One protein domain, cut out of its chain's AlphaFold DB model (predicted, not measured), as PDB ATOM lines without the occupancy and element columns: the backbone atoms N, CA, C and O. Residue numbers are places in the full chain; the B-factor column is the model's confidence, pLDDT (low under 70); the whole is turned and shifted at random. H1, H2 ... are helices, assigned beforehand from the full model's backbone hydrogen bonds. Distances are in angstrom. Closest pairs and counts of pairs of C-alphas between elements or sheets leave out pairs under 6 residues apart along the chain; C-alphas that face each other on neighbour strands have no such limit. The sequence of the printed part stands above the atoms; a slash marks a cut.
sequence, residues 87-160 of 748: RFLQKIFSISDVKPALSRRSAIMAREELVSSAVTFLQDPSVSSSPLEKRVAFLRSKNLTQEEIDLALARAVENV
ATOM      1  N   ARG A  87      42.323  -7.201  17.938       58.41
ATOM      2  CA  ARG A  87      41.017  -7.306  17.247       58.41
ATOM      3  C   ARG A  87      40.320  -5.952  17.069       58.41
ATOM      4  O   ARG A  87      39.708  -5.726  16.031       58.41
ATOM      5  N   PHE A  88      40.417  -5.055  18.051       54.94
ATOM      6  CA  PHE A  88      39.827  -3.714  17.981       54.94
ATOM      7  C   PHE A  88      40.536  -2.849  16.930       54.94
ATOM      8  O   PHE A  88      39.877  -2.270  16.075       54.94
ATOM      9  N   LEU A  89      41.874  -2.853  16.915       49.56
ATOM     10  CA  LEU A  89      42.678  -2.163  15.904       49.56
ATOM     11  C   LEU A  89      42.467  -2.746  14.502       49.56
ATOM     12  O   LEU A  89      42.271  -1.977  13.570       49.56
ATOM     13  N   GLN A  90      42.412  -4.073  14.345       50.66
ATOM     14  CA  GLN A  90      42.130  -4.699  13.045       50.66
ATOM     15  C   GLN A  90      40.727  -4.338  12.519       50.66
ATOM     16  O   GLN A  90      40.560  -4.112  11.322       50.66
ATOM     17  N   LYS A  91      39.729  -4.220  13.409       51.50
ATOM     18  CA  LYS A  91      38.374  -3.788  13.038       51.50
ATOM     19  C   LYS A  91      38.271  -2.280  12.773       51.50
ATOM     20  O   LYS A  91      37.451  -1.891  11.955       51.50
ATOM     21  N   ILE A  92      39.106  -1.449  13.401       51.50
ATOM     22  CA  ILE A  92      39.224  -0.019  13.066       51.50
ATOM     23  C   ILE A  92      39.904   0.161  11.704       51.50
ATOM     24  O   ILE A  92      39.331   0.814  10.841       51.50
ATOM     25  N   PHE A  93      41.057  -0.472  11.466       47.22
ATOM     26  CA  PHE A  93      41.807  -0.351  10.206       47.22
ATOM     27  C   PHE A  93      40.938  -0.758   8.999       47.22
ATOM     28  O   PHE A  93      40.771   0.006   8.055       47.22
ATOM     29  N   SER A  94      40.240  -1.895   9.112       46.41
ATOM     30  CA  SER A  94      39.289  -2.383   8.102       46.41
ATOM     31  C   SER A  94      38.029  -1.511   7.906       46.41
ATOM     32  O   SER A  94      37.266  -1.778   6.980       46.41
ATOM     33  N   ILE A  95      37.774  -0.510   8.756       46.41
ATOM     34  CA  ILE A  95      36.663   0.456   8.626       46.41
ATOM     35  C   ILE A  95      37.167   1.829   8.143       46.41
ATOM     36  O   ILE A  95      36.413   2.550   7.486       46.41
ATOM     37  N   SER A  96      38.428   2.173   8.421       46.19
ATOM     38  CA  SER A  96      39.063   3.424   7.994       46.19
ATOM     39  C   SER A  96      39.306   3.490   6.485       46.19
ATOM     40  O   SER A  96      38.909   4.477   5.874       46.19
ATOM     41  N   ASP A  97      39.889   2.454   5.869       46.09
ATOM     42  CA  ASP A  97      40.310   2.510   4.454       46.09
ATOM     43  C   ASP A  97      39.152   2.326   3.455       46.09
ATOM     44  O   ASP A  97      39.178   2.840   2.335       46.09
ATOM     45  N   VAL A  98      38.090   1.623   3.859       48.66
ATOM     46  CA  VAL A  98      36.973   1.269   2.965       48.66
ATOM     47  C   VAL A  98      36.110   2.486   2.607       48.66
ATOM     48  O   VAL A  98      35.637   2.593   1.477       48.66
ATOM     49  N   LYS A  99      35.935   3.443   3.528       44.25
ATOM     50  CA  LYS A  99      35.134   4.658   3.292       44.25
ATOM     51  C   LYS A  99      35.733   5.615   2.242       44.25
ATOM     52  O   LYS A  99      34.999   5.965   1.317       44.25
ATOM     53  N   PRO A 100      37.018   6.026   2.305       46.84
ATOM     54  CA  PRO A 100      37.621   6.835   1.250       46.84
ATOM     55  C   PRO A 100      37.741   6.058  -0.066       46.84
ATOM     56  O   PRO A 100      37.519   6.647  -1.119       46.84
ATOM     57  N   ALA A 101      38.004   4.744  -0.040       44.75
ATOM     58  CA  ALA A 101      38.071   3.932  -1.258       44.75
ATOM     59  C   ALA A 101      36.718   3.833  -1.991       44.75
ATOM     60  O   ALA A 101      36.672   3.994  -3.212       44.75
ATOM     61  N   LEU A 102      35.612   3.622  -1.262       50.12
ATOM     62  CA  LEU A 102      34.264   3.624  -1.839       50.12
ATOM     63  C   LEU A 102      33.863   5.015  -2.336       50.12
ATOM     64  O   LEU A 102      33.414   5.122  -3.471       50.12
ATOM     65  N   SER A 103      34.102   6.071  -1.549       52.47
ATOM     66  CA  SER A 103      33.810   7.457  -1.954       52.47
ATOM     67  C   SER A 103      34.591   7.872  -3.210       52.47
ATOM     68  O   SER A 103      34.035   8.466  -4.136       52.47
ATOM     69  N   ARG A 104      35.871   7.483  -3.311       54.38
ATOM     70  CA  ARG A 104      36.693   7.730  -4.504       54.38
ATOM     71  C   ARG A 104      36.201   6.925  -5.708       54.38
ATOM     72  O   ARG A 104      36.183   7.467  -6.806       54.38
ATOM     73  N   ARG A 105      35.747   5.678  -5.520       57.19
ATOM     74  CA  ARG A 105      35.102   4.892  -6.588       57.19
ATOM     75  C   ARG A 105      33.782   5.512  -7.046       57.19
ATOM     76  O   ARG A 105      33.615   5.676  -8.247       57.19
ATOM     77  N   SER A 106      32.886   5.917  -6.144       61.72
ATOM     78  CA  SER A 106      31.633   6.579  -6.536       61.72
ATOM     79  C   SER A 106      31.876   7.928  -7.215       61.72
ATOM     80  O   SER A 106      31.175   8.252  -8.163       61.72
ATOM     81  N   ALA A 107      32.900   8.685  -6.806       63.81
ATOM     82  CA  ALA A 107      33.280   9.931  -7.476       63.81
ATOM     83  C   ALA A 107      33.877   9.708  -8.880       63.81
ATOM     84  O   ALA A 107      33.659  10.533  -9.763       63.81
ATOM     85  N   ILE A 108      34.604   8.606  -9.102       68.50
ATOM     86  CA  ILE A 108      35.090   8.210 -10.436       68.50
ATOM     87  C   ILE A 108      33.912   7.771 -11.317       68.50
ATOM     88  O   ILE A 108      33.758   8.293 -12.414       68.50
ATOM     89  N   MET A 109      33.030   6.898 -10.816       67.06
ATOM     90  CA  MET A 109      31.859   6.428 -11.571       67.06
ATOM     91  C   MET A 109      30.888   7.572 -11.907       67.06
ATOM     92  O   MET A 109      30.484   7.692 -13.054       67.06
ATOM     93  N   ALA A 110      30.605   8.486 -10.972       67.25
ATOM     94  CA  ALA A 110      29.764   9.658 -11.239       67.25
ATOM     95  C   ALA A 110      30.379  10.621 -12.280       67.25
ATOM     96  O   ALA A 110      29.654  11.278 -13.026       67.25
ATOM     97  N   ARG A 111      31.714  10.703 -12.373       78.75
ATOM     98  CA  ARG A 111      32.394  11.452 -13.447       78.75
ATOM     99  C   ARG A 111      32.342  10.718 -14.781       78.75
ATOM    100  O   ARG A 111      32.111  11.352 -15.805       78.75
ATOM    101  N   GLU A 112      32.477   9.395 -14.784       84.38
ATOM    102  CA  GLU A 112      32.272   8.585 -15.987       84.38
ATOM    103  C   GLU A 112      30.817   8.644 -16.485       84.38
ATOM    104  O   GLU A 112      30.606   8.712 -17.694       84.38
ATOM    105  N   GLU A 113      29.821   8.731 -15.599       84.12
ATOM    106  CA  GLU A 113      28.416   8.993 -15.949       84.12
ATOM    107  C   GLU A 113      28.223  10.389 -16.567       84.12
ATOM    108  O   GLU A 113      27.549  10.516 -17.592       84.12
ATOM    109  N   LEU A 114      28.861  11.434 -16.022       86.75
ATOM    110  CA  LEU A 114      28.838  12.786 -16.604       86.75
ATOM    111  C   LEU A 114      29.508  12.835 -17.989       86.75
ATOM    112  O   LEU A 114      28.944  13.415 -18.919       86.75
ATOM    113  N   VAL A 115      30.663  12.183 -18.157       89.00
ATOM    114  CA  VAL A 115      31.339  12.033 -19.460       89.00
ATOM    115  C   VAL A 115      30.479  11.221 -20.431       89.00
ATOM    116  O   VAL A 115      30.374  11.583 -21.600       89.00
ATOM    117  N   SER A 116      29.800  10.169 -19.969       89.62
ATOM    118  CA  SER A 116      28.894   9.363 -20.801       89.62
ATOM    119  C   SER A 116      27.678  10.174 -21.253       89.62
ATOM    120  O   SER A 116      27.350  10.186 -22.436       89.62
ATOM    121  N   SER A 117      27.060  10.944 -20.350       90.00
ATOM    122  CA  SER A 117      25.985  11.880 -20.697       90.00
ATOM    123  C   SER A 117      26.450  12.965 -21.675       90.00
ATOM    124  O   SER A 117      25.653  13.406 -22.504       90.00
ATOM    125  N   ALA A 118      27.712  13.400 -21.597       90.06
ATOM    126  CA  ALA A 118      28.296  14.336 -22.551       90.06
ATOM    127  C   ALA A 118      28.519  13.697 -23.932       90.06
ATOM    128  O   ALA A 118      28.214  14.339 -24.934       90.06
ATOM    129  N   VAL A 119      28.963  12.436 -24.004       92.19
ATOM    130  CA  VAL A 119      29.056  11.676 -25.266       92.19
ATOM    131  C   VAL A 119      27.676  11.540 -25.915       92.19
ATOM    132  O   VAL A 119      27.532  11.892 -27.084       92.19
ATOM    133  N   THR A 120      26.643  11.143 -25.163       91.44
ATOM    134  CA  THR A 120      25.264  11.048 -25.680       91.44
ATOM    135  C   THR A 120      24.739  12.402 -26.173       91.44
ATOM    136  O   THR A 120      24.127  12.477 -27.235       91.44
ATOM    137  N   PHE A 121      25.023  13.494 -25.453       90.81
ATOM    138  CA  PHE A 121      24.672  14.852 -25.887       90.81
ATOM    139  C   PHE A 121      25.410  15.269 -27.171       90.81
ATOM    140  O   PHE A 121      24.812  15.876 -28.051       90.81
ATOM    141  N   LEU A 122      26.693  14.922 -27.315       88.44
ATOM    142  CA  LEU A 122      27.488  15.204 -28.517       88.44
ATOM    143  C   LEU A 122      27.070  14.359 -29.735       88.44
ATOM    144  O   LEU A 122      27.333  14.769 -30.867       88.44
ATOM    145  N   GLN A 123      26.432  13.208 -29.505       87.12
ATOM    146  CA  GLN A 123      25.924  12.293 -30.532       87.12
ATOM    147  C   GLN A 123      24.557  12.723 -31.105       87.12
ATOM    148  O   GLN A 123      24.180  12.271 -32.187       87.12
ATOM    149  N   ASP A 124      23.823  13.611 -30.426       89.81
ATOM    150  CA  ASP A 124      22.546  14.148 -30.909       89.81
ATOM    151  C   ASP A 124      22.741  14.936 -32.232       89.81
ATOM    152  O   ASP A 124      23.601  15.824 -32.306       89.81
ATOM    153  N   PRO A 125      21.961  14.655 -33.298       84.62
ATOM    154  CA  PRO A 125      22.126  15.298 -34.605       84.62
ATOM    155  C   PRO A 125      21.844  16.810 -34.597       84.62
ATOM    156  O   PRO A 125      22.397  17.542 -35.416       84.62
ATOM    157  N   SER A 126      21.023  17.310 -33.668       80.94
ATOM    158  CA  SER A 126      20.812  18.751 -33.491       80.94
ATOM    159  C   SER A 126      22.038  19.418 -32.860       80.94
ATOM    160  O   SER A 126      22.453  20.498 -33.287       80.94
ATOM    161  N   VAL A 127      22.684  18.745 -31.905       83.44
ATOM    162  CA  VAL A 127      23.854  19.247 -31.174       83.44
ATOM    163  C   VAL A 127      25.120  19.168 -32.024       83.44
ATOM    164  O   VAL A 127      25.903  20.123 -32.040       83.44
ATOM    165  N   SER A 128      25.317  18.084 -32.777       79.94
ATOM    166  CA  SER A 128      26.475  17.909 -33.664       79.94
ATOM    167  C   SER A 128      26.517  18.938 -34.802       79.94
ATOM    168  O   SER A 128      27.606  19.357 -35.201       79.94
ATOM    169  N   SER A 129      25.353  19.434 -35.243       80.56
ATOM    170  CA  SER A 129      25.228  20.538 -36.210       80.56
ATOM    171  C   SER A 129      25.690  21.901 -35.667       80.56
ATOM    172  O   SER A 129      25.991  22.815 -36.436       80.56
ATOM    173  N   SER A 130      25.764  22.061 -34.341       86.06
ATOM    174  CA  SER A 130      26.112  23.337 -33.707       86.06
ATOM    175  C   SER A 130      27.634  23.577 -33.653       86.06
ATOM    176  O   SER A 130      28.406  22.617 -33.537       86.06
ATOM    177  N   PRO A 131      28.112  24.840 -33.695       86.19
ATOM    178  CA  PRO A 131      29.535  25.160 -33.569       86.19
ATOM    179  C   PRO A 131      30.174  24.550 -32.315       86.19
ATOM    180  O   PRO A 131      29.588  24.593 -31.231       86.19
ATOM    181  N   LEU A 132      31.392  24.013 -32.451       84.06
ATOM    182  CA  LEU A 132      32.101  23.297 -31.381       84.06
ATOM    183  C   LEU A 132      32.245  24.145 -30.106       84.06
ATOM    184  O   LEU A 132      32.035  23.640 -29.008       84.06
ATOM    185  N   GLU A 133      32.485  25.448 -30.250       87.81
ATOM    186  CA  GLU A 133      32.525  26.414 -29.145       87.81
ATOM    187  C   GLU A 133      31.238  26.414 -28.299       87.81
ATOM    188  O   GLU A 133      31.309  26.427 -27.072       87.81
ATOM    189  N   LYS A 134      30.054  26.310 -28.924       87.12
ATOM    190  CA  LYS A 134      28.769  26.242 -28.203       87.12
ATOM    191  C   LYS A 134      28.597  24.913 -27.467       87.12
ATOM    192  O   LYS A 134      28.066  24.907 -26.358       87.12
ATOM    193  N   ARG A 135      29.084  23.805 -28.040       89.44
ATOM    194  CA  ARG A 135      29.104  22.488 -27.379       89.44
ATOM    195  C   ARG A 135      30.027  22.495 -26.160       89.44
ATOM    196  O   ARG A 135      29.596  22.116 -25.076       89.44
ATOM    197  N   VAL A 136      31.253  23.000 -26.307       90.19
ATOM    198  CA  VAL A 136      32.222  23.132 -25.204       90.19
ATOM    199  C   VAL A 136      31.700  24.083 -24.123       90.19
ATOM    200  O   VAL A 136      31.756  23.739 -22.945       90.19
ATOM    201  N   ALA A 137      31.118  25.230 -24.485       89.31
ATOM    202  CA  ALA A 137      30.502  26.144 -23.522       89.31
ATOM    203  C   ALA A 137      29.340  25.490 -22.751       89.31
ATOM    204  O   ALA A 137      29.250  25.645 -21.531       89.31
ATOM    205  N   PHE A 138      28.489  24.707 -23.425       88.88
ATOM    206  CA  PHE A 138      27.421  23.955 -22.764       88.88
ATOM    207  C   PHE A 138      27.978  22.893 -21.807       88.88
ATOM    208  O   PHE A 138      27.545  22.838 -20.658       88.88
ATOM    209  N   LEU A 139      28.969  22.097 -22.218       91.19
ATOM    210  CA  LEU A 139      29.559  21.071 -21.352       91.19
ATOM    211  C   LEU A 139      30.313  21.673 -20.151       91.19
ATOM    212  O   LEU A 139      30.141  21.195 -19.030       91.19
ATOM    213  N   ARG A 140      31.030  22.793 -20.335       86.62
ATOM    214  CA  ARG A 140      31.595  23.583 -19.221       86.62
ATOM    215  C   ARG A 140      30.493  24.072 -18.270       86.62
ATOM    216  O   ARG A 140      30.643  23.964 -17.057       86.62
ATOM    217  N   SER A 141      29.343  24.521 -18.789       87.19
ATOM    218  CA  SER A 141      28.182  24.921 -17.964       87.19
ATOM    219  C   SER A 141      27.520  23.765 -17.192       87.19
ATOM    220  O   SER A 141      26.734  24.004 -16.275       87.19
ATOM    221  N   LYS A 142      27.846  22.511 -17.533       84.88
ATOM    222  CA  LYS A 142      27.434  21.296 -16.812       84.88
ATOM    223  C   LYS A 142      28.450  20.832 -15.759       84.88
ATOM    224  O   LYS A 142      28.209  19.814 -15.118       84.88
ATOM    225  N   ASN A 143      29.511  21.606 -15.510       84.19
ATOM    226  CA  ASN A 143      30.611  21.311 -14.579       84.19
ATOM    227  C   ASN A 143      31.528  20.144 -14.995       84.19
ATOM    228  O   ASN A 143      32.199  19.579 -14.133       84.19
ATOM    229  N   LEU A 144      31.602  19.800 -16.287       83.31
ATOM    230  CA  LEU A 144      32.709  18.971 -16.773       83.31
ATOM    231  C   LEU A 144      33.981  19.826 -16.860       83.31
ATOM    232  O   LEU A 144      33.946  20.968 -17.333       83.31
ATOM    233  N   THR A 145      35.106  19.268 -16.420       86.81
ATOM    234  CA  THR A 145      36.433  19.872 -16.613       86.81
ATOM    235  C   THR A 145      36.855  19.809 -18.082       86.81
ATOM    236  O   THR A 145      36.306  19.038 -18.866       86.81
ATOM    237  N   GLN A 146      37.846  20.613 -18.482       84.19
ATOM    238  CA  GLN A 146      38.314  20.627 -19.873       84.19
ATOM    239  C   GLN A 146      38.816  19.244 -20.327       84.19
ATOM    240  O   GLN A 146      38.451  18.793 -21.406       84.19
ATOM    241  N   GLU A 147      39.548  18.534 -19.467       84.62
ATOM    242  CA  GLU A 147      40.036  17.171 -19.719       84.62
ATOM    243  C   GLU A 147      38.882  16.170 -19.926       84.62
ATOM    244  O   GLU A 147      38.908  15.366 -20.855       84.62
ATOM    245  N   GLU A 148      37.824  16.251 -19.111       88.12
ATOM    246  CA  GLU A 148      36.617  15.420 -19.252       88.12
ATOM    247  C   GLU A 148      35.819  15.758 -20.527       88.12
ATOM    248  O   GLU A 148      35.229  14.865 -21.138       88.12
ATOM    249  N   ILE A 149      35.826  17.023 -20.964       88.88
ATOM    250  CA  ILE A 149      35.215  17.471 -22.228       88.88
ATOM    251  C   ILE A 149      35.994  16.942 -23.430       88.88
ATOM    252  O   ILE A 149      35.382  16.439 -24.370       88.88
ATOM    253  N   ASP A 150      37.322  17.015 -23.398       90.56
ATOM    254  CA  ASP A 150      38.166  16.554 -24.499       90.56
ATOM    255  C   ASP A 150      38.139  15.018 -24.607       90.56
ATOM    256  O   ASP A 150      38.066  14.479 -25.713       90.56
ATOM    257  N   LEU A 151      38.036  14.301 -23.478       87.81
ATOM    258  CA  LEU A 151      37.735  12.863 -23.451       87.81
ATOM    259  C   LEU A 151      36.327  12.534 -23.982       87.81
ATOM    260  O   LEU A 151      36.164  11.537 -24.686       87.81
ATOM    261  N   ALA A 152      35.306  13.347 -23.684       89.25
ATOM    262  CA  ALA A 152      33.959  13.160 -24.233       89.25
ATOM    263  C   ALA A 152      33.913  13.421 -25.750       89.25
ATOM    264  O   ALA A 152      33.282  12.664 -26.486       89.25
ATOM    265  N   LEU A 153      34.617  14.449 -26.235       87.75
ATOM    266  CA  LEU A 153      34.765  14.742 -27.663       87.75
ATOM    267  C   LEU A 153      35.513  13.615 -28.387       87.75
ATOM    268  O   LEU A 153      35.033  13.147 -29.419       87.75
ATOM    269  N   ALA A 154      36.624  13.131 -27.823       87.00
ATOM    270  CA  ALA A 154      37.366  11.994 -28.360       87.00
ATOM    271  C   ALA A 154      36.482  10.741 -28.459       87.00
ATOM    272  O   ALA A 154      36.345  10.182 -29.544       87.00
ATOM    273  N   ARG A 155      35.788  10.359 -27.375       84.38
ATOM    274  CA  ARG A 155      34.876   9.200 -27.360       84.38
ATOM    275  C   ARG A 155      33.691   9.353 -28.318       84.38
ATOM    276  O   ARG A 155      33.264   8.360 -28.903       84.38
ATOM    277  N   ALA A 156      33.156  10.560 -28.505       83.88
ATOM    278  CA  ALA A 156      32.083  10.807 -29.471       83.88
ATOM    279  C   ALA A 156      32.569  10.618 -30.923       83.88
ATOM    280  O   ALA A 156      31.907   9.942 -31.710       83.88
ATOM    281  N   VAL A 157      33.754  11.141 -31.263       80.81
ATOM    282  CA  VAL A 157      34.392  10.942 -32.581       80.81
ATOM    283  C   VAL A 157      34.796   9.476 -32.797       80.81
ATOM    284  O   VAL A 157      34.608   8.935 -33.888       80.81
ATOM    285  N   GLU A 158      35.288   8.801 -31.760       73.69
ATOM    286  CA  GLU A 158      35.673   7.387 -31.791       73.69
ATOM    287  C   GLU A 158      34.465   6.459 -31.990       73.69
ATOM    288  O   GLU A 158      34.537   5.534 -32.796       73.69
ATOM    289  N   ASN A 159      33.323   6.724 -31.345       63.12
ATOM    290  CA  ASN A 159      32.094   5.953 -31.570       63.12
ATOM    291  C   ASN A 159      31.511   6.182 -32.973       63.12
ATOM    292  O   ASN A 159      31.097   5.220 -33.623       63.12
ATOM    293  N   VAL A 160      31.546   7.418 -33.489       61.78
ATOM    294  CA  VAL A 160      31.192   7.694 -34.894       61.78
ATOM    295  C   VAL A 160      32.115   6.915 -35.841       61.78
ATOM    296  O   VAL A 160      31.630   6.272 -36.769       61.78
TER     297      VAL A 160
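Overview. This is residues 87 to 160 of the 748 residues of the protein "Peroxin-14" of Elaphomyces granulatus (UniProt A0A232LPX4). A long helical arm, residues 87 to 110 of H1 and H2, sticks out from a compact head, where H5 packs on the far part of H2 and on H4. The printed part has 74 residues with five named helices, H1 to H5 in order along the chain, which hold 65 of them, and no named strand; its class is all helix. The whole is extended, radius of gyration of the C-alphas 18.1 A, spanning 62 by 23 by 16 A.

Arrangement. H1, residues 87 to 96, and H2, residues 98 to 123, meet only through their link. Look at residues 115 to 123: these alone of H2 touch H5, residues 146 to 160, at a steep tilt of 54 degrees, the same way; the closest C-alphas, Val 119 and Ala 152, are 5.2 A apart. H5 touches H4, residues 132 to 141, with residues 146 to 149 alone; the closest C-alphas, Leu 139 and Ile 149, are 6.8 A apart. H3, residues 125 to 128, is close but not clearly touching H2, C-alphas 122 and 128 being closest at 5.9 A. Every O i to N i+4 pair is within hydrogen-bond range in H1, H2, H4 and H5; H3 is too short for one.

Along the chain. Find C-alpha 87 at (41.017, -7.306, 17.247), where H1 begins; H2 runs 37.0 A, and H5 runs 21.1 A to C-alpha 160 at (31.192, 7.694, -34.894).

Size, cuts and confidence. The printed part has no cut, and its four links are tight. Residues 87 to 110 and 159 to 160 are under pLDDT 70.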